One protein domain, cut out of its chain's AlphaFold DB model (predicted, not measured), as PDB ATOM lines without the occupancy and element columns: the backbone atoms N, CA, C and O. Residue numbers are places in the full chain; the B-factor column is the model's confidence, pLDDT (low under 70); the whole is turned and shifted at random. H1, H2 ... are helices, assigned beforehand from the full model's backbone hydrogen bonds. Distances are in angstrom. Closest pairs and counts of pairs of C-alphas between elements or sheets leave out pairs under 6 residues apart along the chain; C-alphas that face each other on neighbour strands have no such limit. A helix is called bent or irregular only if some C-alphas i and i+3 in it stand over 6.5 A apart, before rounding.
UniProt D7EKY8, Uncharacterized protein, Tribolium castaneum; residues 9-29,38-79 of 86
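Overview. This is residues 9 to 29 and 38 to 79 of the 86 residues of an uncharacterized protein of Tribolium castaneum (UniProt D7EKY8). Look for one long helix, H3, with the unnamed residues 65 to 79 folding back from its last end toward its first. H1 slants off near the last end of H3 and meets it with residues 17 to 21 alone, while the short H2 sits near its first end. You have 63 printed residues, with three named helices in the order H1, H2, H3 and no named strand: all helix. The whole is only just compact, close to loose, with a radius of gyration of the C-alphas of 12.5 A; it is elongated, spanning 36 by 20 by 18 A.

Arrangement. Start with H1, residues 9 to 21, which touches H3, residues 46 to 64. Look at residues 17 to 21 of H1 and 56 to 64 of H3: the closest C-alphas, those of Leu 21 and Ala 60, are 5.3 A apart. Their lines stand at a steep tilt of 45 degrees, opposite ways. H2, residues 40 to 43, is apart from both H1 and H3. Each O i to N i+4 pair in H1 is within hydrogen-bond range, as are 12 of 15 in H3; H2 is too short for such a pair.

Along the chain. Find C-alpha 9 at (19.311, 6.528, 47.097); from there H1 runs 18.0 A to C-alpha 21. H2 goes from Tyr 40 to Thr 43, 5.2 A. H3 begins at C-alpha 46 at (49.376, 23.463, 48.036) and runs 24.9 A to C-alpha 64 at (30.390, 10.666, 57.824). It has a kink of 30 degrees near residue 53 and is only just irregular: C-alphas 55 and 58 are 6.7 A apart.

Size, cuts and confidence. The C-alphas farthest apart, those of Glu 9 and Glu 42, are 36.0 A apart. Residues 30 to 37 are not printed, in the link from H1 to H2; C-alphas 29 and 38 are 12.9 A apart across this cut. The link from H2 to H3 is tight. In the B-factor column, residues 9 to 29 and 38 to 42 of this model have pLDDT under 70; the mean of the printed part is 73.1.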
ATOM      1  N   GLU A   9      19.749   5.443  46.223       64.06
ATOM      2  CA  GLU A   9      19.311   6.528  47.097       64.06
ATOM      3  C   GLU A   9      20.201   6.718  48.337       64.06
ATOM      4  O   GLU A   9      20.484   7.857  48.716       64.06
ATOM      5  N   GLU A  10      20.721   5.639  48.932       62.94
ATOM      6  CA  GLU A  10      21.723   5.728  50.002       62.94
ATOM      7  C   GLU A  10      23.033   6.296  49.468       62.94
ATOM      8  O   GLU A  10      23.625   7.156  50.117       62.94
ATOM      9  N   ILE A  11      23.469   5.864  48.280       62.06
ATOM     10  CA  ILE A  11      24.690   6.379  47.647       62.06
ATOM     11  C   ILE A  11      24.527   7.870  47.349       62.06
ATOM     12  O   ILE A  11      25.379   8.665  47.735       62.06
ATOM     13  N   ARG A  12      23.409   8.287  46.746       58.47
ATOM     14  CA  ARG A  12      23.138   9.706  46.462       58.47
ATOM     15  C   ARG A  12      23.032  10.541  47.731       58.47
ATOM     16  O   ARG A  12      23.541  11.657  47.764       58.47
ATOM     17  N   THR A  13      22.396  10.019  48.775       64.19
ATOM     18  CA  THR A  13      22.294  10.705  50.071       64.19
ATOM     19  C   THR A  13      23.659  10.825  50.738       64.19
ATOM     20  O   THR A  13      23.981  11.875  51.285       64.19
ATOM     21  N   HIS A  14      24.485   9.784  50.660       64.00
ATOM     22  CA  HIS A  14      25.841   9.785  51.193       64.00
ATOM     23  C   HIS A  14      26.733  10.773  50.435       64.00
ATOM     24  O   HIS A  14      27.341  11.627  51.064       64.00
ATOM     25  N   VAL A  15      26.713  10.759  49.097       62.00
ATOM     26  CA  VAL A  15      27.444  11.722  48.252       62.00
ATOM     27  C   VAL A  15      27.015  13.161  48.548       62.00
ATOM     28  O   VAL A  15      27.868  14.029  48.710       62.00
ATOM     29  N   ARG A  16      25.709  13.423  48.698       59.81
ATOM     30  CA  ARG A  16      25.193  14.754  49.069       59.81
ATOM     31  C   ARG A  16      25.646  15.193  50.461       59.81
ATOM     32  O   ARG A  16      25.991  16.356  50.636       59.81
ATOM     33  N   LYS A  17      25.672  14.280  51.438       62.66
ATOM     34  CA  LYS A  17      26.205  14.556  52.781       62.66
ATOM     35  C   LYS A  17      27.710  14.840  52.743       62.66
ATOM     36  O   LYS A  17      28.138  15.799  53.370       62.66
ATOM     37  N   CYS A  18      28.484  14.077  51.964       61.53
ATOM     38  CA  CYS A  18      29.910  14.334  51.745       61.53
ATOM     39  C   CYS A  18      30.157  15.721  51.152       61.53
ATOM     40  O   CYS A  18      30.976  16.465  51.681       61.53
ATOM     41  N   ALA A  19      29.426  16.083  50.095       61.88
ATOM     42  CA  ALA A  19      29.567  17.381  49.440       61.88
ATOM     43  C   ALA A  19      29.195  18.549  50.370       61.88
ATOM     44  O   ALA A  19      29.901  19.553  50.404       61.88
ATOM     45  N   ALA A  20      28.125  18.404  51.160       59.31
ATOM     46  CA  ALA A  20      27.679  19.437  52.092       59.31
ATOM     47  C   ALA A  20      28.639  19.640  53.275       59.31
ATOM     48  O   ALA A  20      28.840  20.767  53.712       59.31
ATOM     49  N   LEU A  21      29.236  18.563  53.798       56.53
ATOM     50  CA  LEU A  21      30.136  18.638  54.953       56.53
ATOM     51  C   LEU A  21      31.544  19.098  54.575       56.53
ATOM     52  O   LEU A  21      32.193  19.786  55.360       56.53
ATOM     53  N   ALA A  22      32.010  18.747  53.375       60.47
ATOM     54  CA  ALA A  22      33.352  19.096  52.931       60.47
ATOM     55  C   ALA A  22      33.544  20.598  52.669       60.47
ATOM     56  O   ALA A  22      34.699  20.970  52.470       60.47
ATOM     57  N   HIS A  23      32.462  21.408  52.652       59.41
ATOM     58  CA  HIS A  23      32.449  22.809  52.202       59.41
ATOM     59  C   HIS A  23      33.505  22.988  51.114       59.41
ATOM     60  O   HIS A  23      34.585  23.538  51.352       59.41
ATOM     61  N   LEU A  24      33.232  22.374  49.955       55.84
ATOM     62  CA  LEU A  24      34.081  22.559  48.787       55.84
ATOM     63  C   LEU A  24      34.350  24.061  48.660       55.84
ATOM     64  O   LEU A  24      33.430  24.851  48.915       55.84
ATOM     65  N   PRO A  25      35.600  24.457  48.385       53.78
ATOM     66  CA  PRO A  25      35.909  25.868  48.289       53.78
ATOM     67  C   PRO A  25      34.932  26.492  47.271       53.78
ATOM     68  O   PRO A  25      34.516  25.803  46.335       53.78
ATOM     69  N   PRO A  26      34.418  27.703  47.551       48.72
ATOM     70  CA  PRO A  26      33.225  28.257  46.898       48.72
ATOM     71  C   PRO A  26      33.297  28.351  45.363       48.72
ATOM     72  O   PRO A  26      32.275  28.557  44.723       48.72
ATOM     73  N   ASP A  27      34.483  28.163  44.806       50.31
ATOM     74  CA  ASP A  27      34.906  28.191  43.410       50.31
ATOM     75  C   ASP A  27      35.078  26.793  42.769       50.31
ATOM     76  O   ASP A  27      35.186  26.679  41.555       50.31
ATOM     77  N   ALA A  28      35.040  25.701  43.541       49.47
ATOM     78  CA  ALA A  28      35.086  24.330  43.013       49.47
ATOM     79  C   ALA A  28      33.740  23.845  42.429       49.47
ATOM     80  O   ALA A  28      33.645  22.720  41.931       49.47
ATOM     81  N   ILE A  29      32.685  24.662  42.524       49.03
ATOM     82  CA  ILE A  29      31.367  24.416  41.924       49.03
ATOM     83  C   ILE A  29      31.238  25.341  40.714       49.03
ATOM     84  O   ILE A  29      30.603  26.388  40.773       49.03
ATOM     85  N   ILE A  38      37.838  34.523  38.934       54.12
ATOM     86  CA  ILE A  38      39.265  34.254  39.020       54.12
ATOM     87  C   ILE A  38      39.379  32.737  38.965       54.12
ATOM     88  O   ILE A  38      38.813  32.069  39.827       54.12
ATOM     89  N   ASP A  39      40.067  32.213  37.950       64.56
ATOM     90  CA  ASP A  39      40.255  30.775  37.777       64.56
ATOM     91  C   ASP A  39      40.703  30.176  39.116       64.56
ATOM     92  O   ASP A  39      41.714  30.582  39.704       64.56
ATOM     93  N   TYR A  40      39.913  29.240  39.639       65.69
ATOM     94  CA  TYR A  40      40.220  28.573  40.893       65.69
ATOM     95  C   TYR A  40      41.631  27.982  40.865       65.69
ATOM     96  O   TYR A  40      42.375  28.080  41.840       65.69
ATOM     97  N   HIS A  41      42.056  27.447  39.720       69.06
ATOM     98  CA  HIS A  41      43.401  26.915  39.551       69.06
ATOM     99  C   HIS A  41      44.496  27.995  39.611       69.06
ATOM    100  O   HIS A  41      45.641  27.658  39.918       69.06
ATOM    101  N   GLU A  42      44.179  29.271  39.373       67.19
ATOM    102  CA  GLU A  42      45.110  30.398  39.541       67.19
ATOM    103  C   GLU A  42      45.223  30.860  41.003       67.19
ATOM    104  O   GLU A  42      46.279  31.347  41.417       67.19
ATOM    105  N   THR A  43      44.165  30.700  41.804       72.00
ATOM    106  CA  THR A  43      44.168  31.097  43.224       72.00
ATOM    107  C   THR A  43      44.585  29.972  44.164       72.00
ATOM    108  O   THR A  43      45.073  30.237  45.270       72.00
ATOM    109  N   MET A  44      44.444  28.717  43.731       79.12
ATOM    110  CA  MET A  44      44.729  27.549  44.548       79.12
ATOM    111  C   MET A  44      46.212  27.173  44.529       79.12
ATOM    112  O   MET A  44      46.889  27.136  43.503       79.12
ATOM    113  N   ASN A  45      46.738  26.839  45.704       85.69
ATOM    114  CA  ASN A  45      48.087  26.311  45.863       85.69
ATOM    115  C   ASN A  45      48.109  25.224  46.940       85.69
ATOM    116  O   ASN A  45      47.107  24.956  47.607       85.69
ATOM    117  N   GLY A  46      49.265  24.591  47.123       84.44
ATOM    118  CA  GLY A  46      49.376  23.463  48.036       84.44
ATOM    119  C   GLY A  46      49.157  23.797  49.510       84.44
ATOM    120  O   GLY A  46      48.684  22.932  50.244       84.44
ATOM    121  N   ASP A  47      49.436  25.024  49.956       87.25
ATOM    122  CA  ASP A  47      49.177  25.432  51.341       87.25
ATOM    123  C   ASP A  47      47.678  25.614  51.589       87.25
ATOM    124  O   ASP A  47      47.148  25.112  52.584       87.25
ATOM    125  N   ILE A  48      46.974  26.262  50.654       85.56
ATOM    126  CA  ILE A  48      45.514  26.422  50.714       85.56
ATOM    127  C   ILE A  48      44.845  25.046  50.627       85.56
ATOM    128  O   ILE A  48      43.982  24.724  51.449       85.56
ATOM    129  N   PHE A  49      45.300  24.195  49.703       86.25
ATOM    130  CA  PHE A  49      44.811  22.828  49.550       86.25
ATOM    131  C   PHE A  49      45.028  21.994  50.819       86.25
ATOM    132  O   PHE A  49      44.105  21.332  51.300       86.25
ATOM    133  N   LYS A  50      46.221  22.058  51.418       87.00
ATOM    134  CA  LYS A  50      46.538  21.360  52.670       87.00
ATOM    135  C   LYS A  50      45.683  21.861  53.832       87.00
ATOM    136  O   LYS A  50      45.186  21.049  54.615       87.00
ATOM    137  N   ASN A  51      45.503  23.175  53.946       88.31
ATOM    138  CA  ASN A  51      44.672  23.791  54.973       88.31
ATOM    139  C   ASN A  51      43.210  23.336  54.859       88.31
ATOM    140  O   ASN A  51      42.633  22.890  55.849       88.31
ATOM    141  N   TRP A  52      42.635  23.376  53.654       87.38
ATOM    142  CA  TRP A  52      41.288  22.867  53.386       87.38
ATOM    143  C   TRP A  52      41.176  21.367  53.688       87.38
ATOM    144  O   TRP A  52      40.292  20.947  54.436       87.38
ATOM    145  N   THR A  53      42.129  20.565  53.202       86.94
ATOM    146  CA  THR A  53      42.146  19.112  53.422       86.94
ATOM    147  C   THR A  53      42.141  18.780  54.915       86.94
ATOM    148  O   THR A  53      41.372  17.938  55.372       86.94
ATOM    149  N   THR A  54      42.974  19.469  55.695       88.38
ATOM    150  CA  THR A  54      43.180  19.162  57.117       88.38
ATOM    151  C   THR A  54      42.030  19.656  57.988       88.38
ATOM    152  O   THR A  54      41.606  18.949  58.898       88.38
ATOM    153  N   ASN A  55      41.528  20.861  57.717       87.12
ATOM    154  CA  ASN A  55      40.584  21.538  58.605       87.12
ATOM    155  C   ASN A  55      39.118  21.366  58.198       87.12
ATOM    156  O   ASN A  55      38.244  21.626  59.019       87.12
ATOM    157  N   GLN A  56      38.840  20.939  56.963       84.81
ATOM    158  CA  GLN A  56      37.474  20.791  56.450       84.81
ATOM    159  C   GLN A  56      37.211  19.360  55.976       84.81
ATOM    160  O   GLN A  56      36.356  18.675  56.540       84.81
ATOM    161  N   LEU A  57      37.997  18.861  55.012       84.56
ATOM    162  CA  LEU A  57      37.742  17.555  54.397       84.56
ATOM    163  C   LEU A  57      37.895  16.384  55.384       84.56
ATOM    164  O   LEU A  57      36.993  15.558  55.500       84.56
ATOM    165  N   LEU A  58      39.022  16.278  56.097       86.12
ATOM    166  CA  LEU A  58      39.267  15.152  57.012       86.12
ATOM    167  C   LEU A  58      38.265  15.087  58.186       86.12
ATOM    168  O   LEU A  58      37.776  13.985  58.473       86.12
ATOM    169  N   PRO A  59      37.905  16.206  58.850       87.75
ATOM    170  CA  PRO A  59      36.836  16.210  59.847       87.75
ATOM    171  C   PRO A  59      35.490  15.760  59.272       87.75
ATOM    172  O   PRO A  59      34.842  14.899  59.866       87.75
ATOM    173  N   ALA A  60      35.114  16.249  58.085       81.69
ATOM    174  CA  ALA A  60      33.881  15.849  57.406       81.69
ATOM    175  C   ALA A  60      33.848  14.341  57.105       81.69
ATOM    176  O   ALA A  60      32.861  13.665  57.385       81.69
ATOM    177  N   LEU A  61      34.948  13.778  56.594       82.44
ATOM    178  CA  LEU A  61      35.058  12.336  56.343       82.44
ATOM    179  C   LEU A  61      34.960  11.511  57.635       82.44
ATOM    180  O   LEU A  61      34.384  10.421  57.633       82.44
ATOM    181  N   THR A  62      35.498  12.039  58.737       85.62
ATOM    182  CA  THR A  62      35.415  11.403  60.059       85.62
ATOM    183  C   THR A  62      33.978  11.388  60.578       85.62
ATOM    184  O   THR A  62      33.533  10.361  61.085       85.62
ATOM    185  N   GLU A  63      33.241  12.491  60.416       83.44
ATOM    186  CA  GLU A  63      31.833  12.602  60.815       83.44
ATOM    187  C   GLU A  63      30.930  11.646  60.025       83.44
ATOM    188  O   GLU A  63      30.058  10.986  60.590       83.44
ATOM    189  N   ILE A  64      31.166  11.535  58.716       79.00
ATOM    190  CA  ILE A  64      30.390  10.666  57.824       79.00
ATOM    191  C   ILE A  64      30.597   9.193  58.173       79.00
ATOM    192  O   ILE A  64      29.640   8.413  58.166       79.00
ATOM    193  N   GLY A  65      31.841   8.825  58.489       76.69
ATOM    194  CA  GLY A  65      32.231   7.468  58.836       76.69
ATOM    195  C   GLY A  65      32.117   6.469  57.674       76.69
ATOM    196  O   GLY A  65      31.357   6.616  56.717       76.69
ATOM    197  N   GLY A  66      32.884   5.382  57.763       79.75
ATOM    198  CA  GLY A  66      32.869   4.307  56.770       79.75
ATOM    199  C   GLY A  66      33.903   4.466  55.654       79.75
ATOM    200  O   GLY A  66      34.915   5.145  55.803       79.75
ATOM    201  N   LYS A  67      33.696   3.738  54.551       78.12
ATOM    202  CA  LYS A  67      34.619   3.723  53.409       78.12
ATOM    203  C   LYS A  67      34.206   4.801  52.415       78.12
ATOM    204  O   LYS A  67      33.115   4.711  51.860       78.12
ATOM    205  N   CYS A  68      35.100   5.750  52.167       75.44
ATOM    206  CA  CYS A  68      34.904   6.824  51.200       75.44
ATOM    207  C   CYS A  68      35.935   6.717  50.073       75.44
ATOM    208  O   CYS A  68      37.051   6.240  50.287       75.44
ATOM    209  N   VAL A  69      35.556   7.170  48.880       78.56
ATOM    210  CA  VAL A  69      36.460   7.337  47.739       78.56
ATOM    211  C   VAL A  69      36.470   8.817  47.393       78.56
ATOM    212  O   VAL A  69      35.412   9.396  47.152       78.56
ATOM    213  N   LEU A  70      37.655   9.418  47.399       80.50
ATOM    214  CA  LEU A  70      37.871  10.798  46.983       80.50
ATOM    215  C   LEU A  70      38.300  10.793  45.513       80.50
ATOM    216  O   LEU A  70      39.291  10.151  45.166       80.50
ATOM    217  N   ILE A  71      37.534  11.470  44.660       79.50
ATOM    218  CA  ILE A  71      37.835  11.637  43.236       79.50
ATOM    219  C   ILE A  71      38.159  13.111  43.032       79.50
ATOM    220  O   ILE A  71      37.348  13.966  43.374       79.50
ATOM    221  N   MET A  72      39.348  13.386  42.511       79.50
ATOM    222  CA  MET A  72      39.847  14.731  42.239       79.50
ATOM    223  C   MET A  72      40.471  14.748  40.849       79.50
ATOM    224  O   MET A  72      40.938  13.715  40.359       79.50
ATOM    225  N   ASP A  73      40.476  15.913  40.221       79.06
ATOM    226  CA  ASP A  73      41.257  16.169  39.022       79.06
ATOM    227  C   ASP A  73      42.770  16.111  39.324       79.06
ATOM    228  O   ASP A  73      43.223  16.055  40.473       79.06
ATOM    229  N   ASN A  74      43.584  16.063  38.271       82.88
ATOM    230  CA  ASN A  74      45.035  16.053  38.419       82.88
ATOM    231  C   ASN A  74      45.579  17.485  38.378       82.88
ATOM    232  O   ASN A  74      45.823  18.012  37.293       82.88
ATOM    233  N   ALA A  75      45.827  18.069  39.549       81.19
ATOM    234  CA  ALA A  75      46.403  19.401  39.690       81.19
ATOM    235  C   ALA A  75      47.762  19.367  40.422       81.19
ATOM    236  O   ALA A  75      47.959  18.557  41.337       81.19
ATOM    237  N   PRO A  76      48.719  20.248  40.065       80.50
ATOM    238  CA  PRO A  76      50.077  20.221  40.619       80.50
ATOM    239  C   PRO A  76      50.122  20.441  42.140       80.50
ATOM    240  O   PRO A  76      51.007  19.912  42.809       80.50
ATOM    241  N   TYR A  77      49.144  21.147  42.713       82.50
ATOM    242  CA  TYR A  77      49.048  21.380  44.158       82.50
ATOM    243  C   TYR A  77      48.552  20.165  44.965       82.50
ATOM    244  O   TYR A  77      48.652  20.181  46.193       82.50
ATOM    245  N   HIS A  78      48.081  19.087  44.321       83.62
ATOM    246  CA  HIS A  78      47.710  17.842  45.013       83.62
ATOM    247  C   HIS A  78      48.930  17.028  45.478       83.62
ATOM    248  O   HIS A  78      48.812  16.201  46.381       83.62
ATOM    249  N   SER A  79      50.111  17.249  44.887       80.00
ATOM    250  CA  SER A  79      51.336  16.488  45.169       80.00
ATOM    251  C   SER A  79      52.472  17.402  45.627       80.00
ATOM    252  O   SER A  79      53.343  17.779  44.852       80.00
TER     253      SER A  79